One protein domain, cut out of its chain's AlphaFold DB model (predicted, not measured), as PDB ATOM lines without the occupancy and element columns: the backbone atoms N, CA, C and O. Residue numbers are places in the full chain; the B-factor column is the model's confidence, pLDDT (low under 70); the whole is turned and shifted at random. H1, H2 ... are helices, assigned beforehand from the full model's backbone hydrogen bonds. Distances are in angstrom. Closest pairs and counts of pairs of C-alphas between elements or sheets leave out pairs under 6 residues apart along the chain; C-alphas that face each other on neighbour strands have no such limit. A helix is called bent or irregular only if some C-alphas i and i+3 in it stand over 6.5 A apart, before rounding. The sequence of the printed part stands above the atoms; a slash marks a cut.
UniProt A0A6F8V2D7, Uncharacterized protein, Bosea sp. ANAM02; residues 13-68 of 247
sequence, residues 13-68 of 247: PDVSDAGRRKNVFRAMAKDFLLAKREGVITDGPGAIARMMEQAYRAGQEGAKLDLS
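AT A GLANCE: This is residues 13 to 68 of the 247 residues of an uncharacterized protein of Bosea sp. ANAM02 (UniProt A0A6F8V2D7). Two long helices, H2 and H3, run side by side in opposite directions as a long, narrow U, with residues 38 to 43 joining them at one end and a gap between them along most of their length. At the other end the short helix H1 folds back from the start of H2 and bridges the gap to H3. The printed part has 56 residues with three named helices, in the order H1, H2, H3, and no named strand; the class is all helix. The whole is loose, with a radius of gyration of the C-alphas of 13.2 A, and its C-alphas span 44 by 20 by 11 A, a rod.

HOW THE PARTS SIT: H1, residues 13 to 16, and H2, residues 18 to 37, touch only at the corner by their tight link of 1 residue, Asp 17. Their closest C-alphas are those of Val 15 and Arg 21, 4.6 A apart, and H2 touches H1 with residues 20 to 24 alone. H1 also touches H3, residues 44 to 66, with 8 pairs of C-alphas within 8 A. The closest C-alphas of these two are those of Ser 16 and Gly 62, 5.6 A apart, and H3 touches H1 with residues 55 to 63 alone. H2 and H3 are close but not clearly touching, with 1 pair of C-alphas within 8 A, those of Lys 36 and Gly 44 at 7.5 A. They run opposite ways at a shallow tilt of 20 degrees, 13.6 A from centre to centre. In H2 and H3 every O i to N i+4 pair is within hydrogen-bond range. H1, with 4 residues, is too short for such a pair, and its 1 pair of O i and N i+3 is not within range.

IN THESE COORDINATES: H1 begins at Pro 13, C-alpha at (-38.265, 25.950, -49.121), and ends at Ser 16. H2 runs from Ala 18, C-alpha at (-38.181, 22.550, -39.508), to Arg 37, 28.9 A from first to last C-alpha. H3, the longest helix with 23 residues, runs from Gly 44 to Asp 66, C-alpha at (-45.551, 18.769, -50.787), 33.2 A from first to last C-alpha. No helix is bent or irregular.

THE WHOLE: The two C-alphas farthest apart are those of Gly 39 and Ser 68, at 44.0 A, while those of Pro 13 and Ser 68, the first and last printed residues, are 14.5 A apart. The printed part has no cut. The link from H2 to H3, with 6 residues, is short, and no link is long. The mean pLDDT of the printed part is 73.1; it is under 70 at residues 14 to 16, 18 to 19, 59 and 62 to 68.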
ATOM      1  N   PRO A  13     -39.292  26.871 -49.626       70.94
ATOM      2  CA  PRO A  13     -38.265  25.950 -49.121       70.94
ATOM      3  C   PRO A  13     -37.696  26.330 -47.744       70.94
ATOM      4  O   PRO A  13     -37.183  25.468 -47.029       70.94
ATOM      5  N   ASP A  14     -37.777  27.607 -47.361       65.38
ATOM      6  CA  ASP A  14     -37.258  28.122 -46.089       65.38
ATOM      7  C   ASP A  14     -38.173  27.756 -44.907       65.38
ATOM      8  O   ASP A  14     -37.706  27.647 -43.771       65.38
ATOM      9  N   VAL A  15     -39.466  27.528 -45.165       65.75
ATOM     10  CA  VAL A  15     -40.489  27.205 -44.151       65.75
ATOM     11  C   VAL A  15     -40.971  25.757 -44.169       65.75
ATOM     12  O   VAL A  15     -41.608  25.347 -43.197       65.75
ATOM     13  N   SER A  16     -40.676  24.974 -45.208       65.94
ATOM     14  CA  SER A  16     -41.032  23.546 -45.277       65.94
ATOM     15  C   SER A  16     -40.157  22.679 -44.361       65.94
ATOM     16  O   SER A  16     -40.678  21.814 -43.657       65.94
ATOM     17  N   ASP A  17     -38.853  22.961 -44.265       72.81
ATOM     18  CA  ASP A  17     -37.942  22.269 -43.341       72.81
ATOM     19  C   ASP A  17     -37.935  22.899 -41.934       72.81
ATOM     20  O   ASP A  17     -37.757  24.106 -41.761       72.81
ATOM     21  N   ALA A  18     -38.078  22.075 -40.890       66.25
ATOM     22  CA  ALA A  18     -38.181  22.550 -39.508       66.25
ATOM     23  C   ALA A  18     -36.897  23.218 -38.978       66.25
ATOM     24  O   ALA A  18     -36.982  24.150 -38.168       66.25
ATOM     25  N   GLY A  19     -35.719  22.767 -39.422       68.94
ATOM     26  CA  GLY A  19     -34.432  23.342 -39.034       68.94
ATOM     27  C   GLY A  19     -34.181  24.689 -39.710       68.94
ATOM     28  O   GLY A  19     -33.821  25.663 -39.043       68.94
ATOM     29  N   ARG A  20     -34.442  24.769 -41.019       72.56
ATOM     30  CA  ARG A  20     -34.331  26.000 -41.817       72.56
ATOM     31  C   ARG A  20     -35.319  27.057 -41.353       72.56
ATOM     32  O   ARG A  20     -34.897  28.179 -41.079       72.56
ATOM     33  N   ARG A  21     -36.572  26.673 -41.101       73.88
ATOM     34  CA  ARG A  21     -37.627  27.557 -40.590       73.88
ATOM     35  C   ARG A  21     -37.189  28.300 -39.333       73.88
ATOM     36  O   ARG A  21     -37.276  29.522 -39.256       73.88
ATOM     37  N   LYS A  22     -36.639  27.574 -38.355       74.94
ATOM     38  CA  LYS A  22     -36.134  28.161 -37.104       74.94
ATOM     39  C   LYS A  22     -34.998  29.160 -37.339       74.94
ATOM     40  O   LYS A  22     -34.933  30.177 -36.650       74.94
ATOM     41  N   ASN A  23     -34.098  28.872 -38.277       76.81
ATOM     42  CA  ASN A  23     -32.968  29.745 -38.590       76.81
ATOM     43  C   ASN A  23     -33.413  31.008 -39.335       76.81
ATOM     44  O   ASN A  23     -32.939  32.093 -39.008       76.81
ATOM     45  N   VAL A  24     -34.368  30.881 -40.255       77.50
ATOM     46  CA  VAL A  24     -34.946  31.994 -41.021       77.50
ATOM     47  C   VAL A  24     -35.673  32.960 -40.092       77.50
ATOM     48  O   VAL A  24     -35.344  34.142 -40.071       77.50
ATOM     49  N   PHE A  25     -36.556  32.466 -39.218       78.94
ATOM     50  CA  PHE A  25     -37.238  33.326 -38.242       78.94
ATOM     51  C   PHE A  25     -36.274  34.006 -37.264       78.94
ATOM     52  O   PHE A  25     -36.486  35.157 -36.889       78.94
ATOM     53  N   ARG A  26     -35.194  33.326 -36.855       79.44
ATOM     54  CA  ARG A  26     -34.158  33.935 -36.004       79.44
ATOM     55  C   ARG A  26     -33.386  35.036 -36.720       79.44
ATOM     56  O   ARG A  26     -33.110  36.057 -36.095       79.44
ATOM     57  N   ALA A  27     -33.032  34.829 -37.987       78.81
ATOM     58  CA  ALA A  27     -32.365  35.842 -38.799       78.81
ATOM     59  C   ALA A  27     -33.271  37.068 -38.972       78.81
ATOM     60  O   ALA A  27     -32.880  38.166 -38.593       78.81
ATOM     61  N   MET A  28     -34.529  36.863 -39.368       78.44
ATOM     62  CA  MET A  28     -35.499  37.951 -39.532       78.44
ATOM     63  C   MET A  28     -35.779  38.708 -38.233       78.44
ATOM     64  O   MET A  28     -35.867  39.931 -38.238       78.44
ATOM     65  N   ALA A  29     -35.876  38.010 -37.096       78.88
ATOM     66  CA  ALA A  29     -36.038  38.666 -35.801       78.88
ATOM     67  C   ALA A  29     -34.826  39.544 -35.447       78.88
ATOM     68  O   ALA A  29     -34.989  40.628 -34.888       78.88
ATOM     69  N   LYS A  30     -33.610  39.099 -35.786       80.19
ATOM     70  CA  LYS A  30     -32.385  39.880 -35.590       80.19
ATOM     71  C   LYS A  30     -32.365  41.114 -36.496       80.19
ATOM     72  O   LYS A  30     -32.078  42.205 -36.007       80.19
ATOM     73  N   ASP A  31     -32.728  40.952 -37.764       77.44
ATOM     74  CA  ASP A  31     -32.763  42.035 -38.750       77.44
ATOM     75  C   ASP A  31     -33.839  43.073 -38.401       77.44
ATOM     76  O   ASP A  31     -33.583  44.274 -38.438       77.44
ATOM     77  N   PHE A  32     -35.006  42.626 -37.928       80.06
ATOM     78  CA  PHE A  32     -36.058  43.496 -37.401       80.06
ATOM     79  C   PHE A  32     -35.581  44.331 -36.207       80.06
ATOM     80  O   PHE A  32     -35.840  45.533 -36.143       80.06
ATOM     81  N   LEU A  33     -34.874  43.719 -35.249       79.94
ATOM     82  CA  LEU A  33     -34.349  44.437 -34.085       79.94
ATOM     83  C   LEU A  33     -33.284  45.469 -34.474       79.94
ATOM     84  O   LEU A  33     -33.254  46.551 -33.886       79.94
ATOM     85  N   LEU A  34     -32.440  45.157 -35.463       80.12
ATOM     86  CA  LEU A  34     -31.456  46.092 -36.010       80.12
ATOM     87  C   LEU A  34     -32.145  47.266 -36.722       80.12
ATOM     88  O   LEU A  34     -31.921  48.412 -36.341       80.12
ATOM     89  N   ALA A  35     -33.072  46.989 -37.639       75.69
ATOM     90  CA  ALA A  35     -33.820  48.010 -38.374       75.69
ATOM     91  C   ALA A  35     -34.679  48.899 -37.454       75.69
ATOM     92  O   ALA A  35     -34.808  50.105 -37.673       75.69
ATOM     93  N   LYS A  36     -35.236  48.334 -36.373       78.56
ATOM     94  CA  LYS A  36     -35.937  49.099 -35.334       78.56
ATOM     95  C   LYS A  36     -34.984  50.010 -34.557       78.56
ATOM     96  O   LYS A  36     -35.332  51.153 -34.278       78.56
ATOM     97  N   ARG A  37     -33.789  49.522 -34.204       82.31
ATOM     98  CA  ARG A  37     -32.767  50.307 -33.491       82.31
ATOM     99  C   ARG A  37     -32.221  51.455 -34.344       82.31
ATOM    100  O   ARG A  37     -31.918  52.509 -33.800       82.31
ATOM    101  N   GLU A  38     -32.123  51.254 -35.653       81.62
ATOM    102  CA  GLU A  38     -31.681  52.260 -36.629       81.62
ATOM    103  C   GLU A  38     -32.785  53.264 -37.009       81.62
ATOM    104  O   GLU A  38     -32.538  54.189 -37.776       81.62
ATOM    105  N   GLY A  39     -34.001  53.113 -36.465       74.62
ATOM    106  CA  GLY A  39     -35.126  54.016 -36.725       74.62
ATOM    107  C   GLY A  39     -35.755  53.854 -38.113       74.62
ATOM    108  O   GLY A  39     -36.564  54.685 -38.515       74.62
ATOM    109  N   VAL A  40     -35.409  52.786 -38.838       78.38
ATOM    110  CA  VAL A  40     -35.923  52.487 -40.186       78.38
ATOM    111  C   VAL A  40     -37.382  52.024 -40.126       78.38
ATOM    112  O   VAL A  40     -38.167  52.297 -41.031       78.38
ATOM    113  N   ILE A  41     -37.773  51.349 -39.040       70.56
ATOM    114  CA  ILE A  41     -39.143  50.871 -38.825       70.56
ATOM    115  C   ILE A  41     -39.898  51.857 -37.931       70.56
ATOM    116  O   ILE A  41     -39.709  51.879 -36.714       70.56
ATOM    117  N   THR A  42     -40.790  52.636 -38.538       71.62
ATOM    118  CA  THR A  42     -41.682  53.583 -37.845       71.62
ATOM    119  C   THR A  42     -42.944  52.909 -37.298       71.62
ATOM    120  O   THR A  42     -43.424  53.276 -36.228       71.62
ATOM    121  N   ASP A  43     -43.440  51.876 -37.984       77.75
ATOM    122  CA  ASP A  43     -44.583  51.052 -37.578       77.75
ATOM    123  C   ASP A  43     -44.134  49.618 -37.251       77.75
ATOM    124  O   ASP A  43     -44.089  48.728 -38.106       77.75
ATOM    125  N   GLY A  44     -43.758  49.409 -35.988       74.56
ATOM    126  CA  GLY A  44     -43.322  48.108 -35.476       74.56
ATOM    127  C   GLY A  44     -44.396  47.016 -35.584       74.56
ATOM    128  O   GLY A  44     -44.104  45.956 -36.143       74.56
ATOM    129  N   PRO A  45     -45.624  47.241 -35.078       77.00
ATOM    130  CA  PRO A  45     -46.711  46.272 -35.189       77.00
ATOM    131  C   PRO A  45     -47.053  45.894 -36.636       77.00
ATOM    132  O   PRO A  45     -47.170  44.704 -36.933       77.00
ATOM    133  N   GLY A  46     -47.150  46.863 -37.554       71.75
ATOM    134  CA  GLY A  46     -47.452  46.574 -38.958       71.75
ATOM    135  C   GLY A  46     -46.336  45.816 -39.674       71.75
ATOM    136  O   GLY A  46     -46.610  44.935 -40.490       71.75
ATOM    137  N   ALA A  47     -45.072  46.081 -39.339       74.62
ATOM    138  CA  ALA A  47     -43.945  45.306 -39.855       74.62
ATOM    139  C   ALA A  47     -43.975  43.843 -39.374       74.62
ATOM    140  O   ALA A  47     -43.759  42.933 -40.173       74.62
ATOM    141  N   ILE A  48     -44.327  43.599 -38.106       75.94
ATOM    142  CA  ILE A  48     -44.515  42.236 -37.582       75.94
ATOM    143  C   ILE A  48     -45.669  41.530 -38.300       75.94
ATOM    144  O   ILE A  48     -45.512  40.380 -38.712       75.94
ATOM    145  N   ALA A  49     -46.801  42.210 -38.494       75.19
ATOM    146  CA  ALA A  49     -47.950  41.643 -39.196       75.19
ATOM    147  C   ALA A  49     -47.588  41.203 -40.626       75.19
ATOM    148  O   ALA A  49     -47.913  40.083 -41.016       75.19
ATOM    149  N   ARG A  50     -46.835  42.028 -41.371       77.00
ATOM    150  CA  ARG A  50     -46.351  41.686 -42.720       77.00
ATOM    151  C   ARG A  50     -45.420  40.471 -42.723       77.00
ATOM    152  O   ARG A  50     -45.591  39.592 -43.562       77.00
ATOM    153  N   MET A  51     -44.488  40.373 -41.770       79.56
ATOM    154  CA  MET A  51     -43.620  39.189 -41.648       79.56
ATOM    155  C   MET A  51     -44.424  37.911 -41.372       79.56
ATOM    156  O   MET A  51     -44.155  36.866 -41.963       79.56
ATOM    157  N   MET A  52     -45.427  37.987 -40.490       78.50
ATOM    158  CA  MET A  52     -46.294  36.845 -40.173       78.50
ATOM    159  C   MET A  52     -47.148  36.434 -41.379       78.50
ATOM    160  O   MET A  52     -47.299  35.244 -41.647       78.50
ATOM    161  N   GLU A  53     -47.660  37.402 -42.142       77.88
ATOM    162  CA  GLU A  53     -48.421  37.141 -43.366       77.88
ATOM    163  C   GLU A  53     -47.558  36.474 -44.447       77.88
ATOM    164  O   GLU A  53     -47.990  35.514 -45.085       77.88
ATOM    165  N   GLN A  54     -46.315  36.923 -44.625       77.25
ATOM    166  CA  GLN A  54     -45.370  36.305 -45.560       77.25
ATOM    167  C   GLN A  54     -45.016  34.875 -45.156       77.25
ATOM    168  O   GLN A  54     -45.040  33.976 -45.995       77.25
ATOM    169  N   ALA A  55     -44.753  34.643 -43.869       74.94
ATOM    170  CA  ALA A  55     -44.491  33.309 -43.346       74.94
ATOM    171  C   ALA A  55     -45.672  32.362 -43.584       74.94
ATOM    172  O   ALA A  55     -45.483  31.201 -43.953       74.94
ATOM    173  N   TYR A  56     -46.891  32.869 -43.399       75.31
ATOM    174  CA  TYR A  56     -48.113  32.124 -43.656       75.31
ATOM    175  C   TYR A  56     -48.260  31.765 -45.142       75.31
ATOM    176  O   TYR A  56     -48.483  30.597 -45.462       75.31
ATOM    177  N   ARG A  57     -48.069  32.728 -46.056       77.88
ATOM    178  CA  ARG A  57     -48.122  32.488 -47.513       77.88
ATOM    179  C   ARG A  57     -47.073  31.472 -47.964       77.88
ATOM    180  O   ARG A  57     -47.414  30.515 -48.652       77.88
ATOM    181  N   ALA A  58     -45.834  31.618 -47.504       75.19
ATOM    182  CA  ALA A  58     -44.753  30.688 -47.816       75.19
ATOM    183  C   ALA A  58     -45.041  29.271 -47.281       75.19
ATOM    184  O   ALA A  58     -44.745  28.277 -47.942       75.19
ATOM    185  N   GLY A  59     -45.672  29.164 -46.105       68.31
ATOM    186  CA  GLY A  59     -46.130  27.888 -45.550       68.31
ATOM    187  C   GLY A  59     -47.237  27.238 -46.385       68.31
ATOM    188  O   GLY A  59     -47.200  26.030 -46.613       68.31
ATOM    189  N   GLN A  60     -48.189  28.027 -46.893       75.19
ATOM    190  CA  GLN A  60     -49.226  27.535 -47.804       75.19
ATOM    191  C   GLN A  60     -48.650  27.062 -49.145       75.19
ATOM    192  O   GLN A  60     -49.086  26.040 -49.674       75.19
ATOM    193  N   GLU A  61     -47.680  27.784 -49.706       73.06
ATOM    194  CA  GLU A  61     -46.997  27.391 -50.943       73.06
ATOM    195  C   GLU A  61     -46.151  26.130 -50.750       73.06
ATOM    196  O   GLU A  61     -46.227  25.216 -51.570       73.06
ATOM    197  N   GLY A  62     -45.428  26.025 -49.631       64.94
ATOM    198  CA  GLY A  62     -44.700  24.812 -49.259       64.94
ATOM    199  C   GLY A  62     -45.622  23.599 -49.142       64.94
ATOM    200  O   GLY A  62     -45.328  22.553 -49.712       64.94
ATOM    201  N   ALA A  63     -46.782  23.760 -48.498       62.59
ATOM    202  CA  ALA A  63     -47.780  22.698 -48.391       62.59
ATOM    203  C   ALA A  63     -48.357  22.280 -49.756       62.59
ATOM    204  O   ALA A  63     -48.593  21.098 -49.978       62.59
ATOM    205  N   LYS A  64     -48.553  23.221 -50.694       64.12
ATOM    206  CA  LYS A  64     -49.002  22.907 -52.064       64.12
ATOM    207  C   LYS A  64     -47.958  22.126 -52.865       64.12
ATOM    208  O   LYS A  64     -48.335  21.278 -53.666       64.12
ATOM    209  N   LEU A  65     -46.669  22.406 -52.657       58.75
ATOM    210  CA  LEU A  65     -45.566  21.696 -53.315       58.75
ATOM    211  C   LEU A  65     -45.399  20.266 -52.769       58.75
ATOM    212  O   LEU A  65     -45.101  19.347 -53.533       58.75
ATOM    213  N   ASP A  66     -45.672  20.063 -51.477       52.16
ATOM    214  CA  ASP A  66     -45.551  18.769 -50.787       52.16
ATOM    215  C   ASP A  66     -46.672  17.766 -51.151       52.16
ATOM    216  O   ASP A  66     -46.517  16.559 -50.987       52.16
ATOM    217  N   LEU A  67     -47.778  18.226 -51.757       51.22
ATOM    218  CA  LEU A  67     -48.872  17.365 -52.253       51.22
ATOM    219  C   LEU A  67     -48.465  16.433 -53.415       51.22
ATOM    220  O   LEU A  67     -49.253  15.584 -53.825       51.22
ATOM    221  N   SER A  68     -47.251  16.581 -53.952       48.06
ATOM    222  CA  SER A  68     -46.705  15.714 -55.006       48.06
ATOM    223  C   SER A  68     -45.850  14.552 -54.476       48.06
ATOM    224  O   SER A  68     -45.566  13.611 -55.219       48.06
TER     225      SER A  68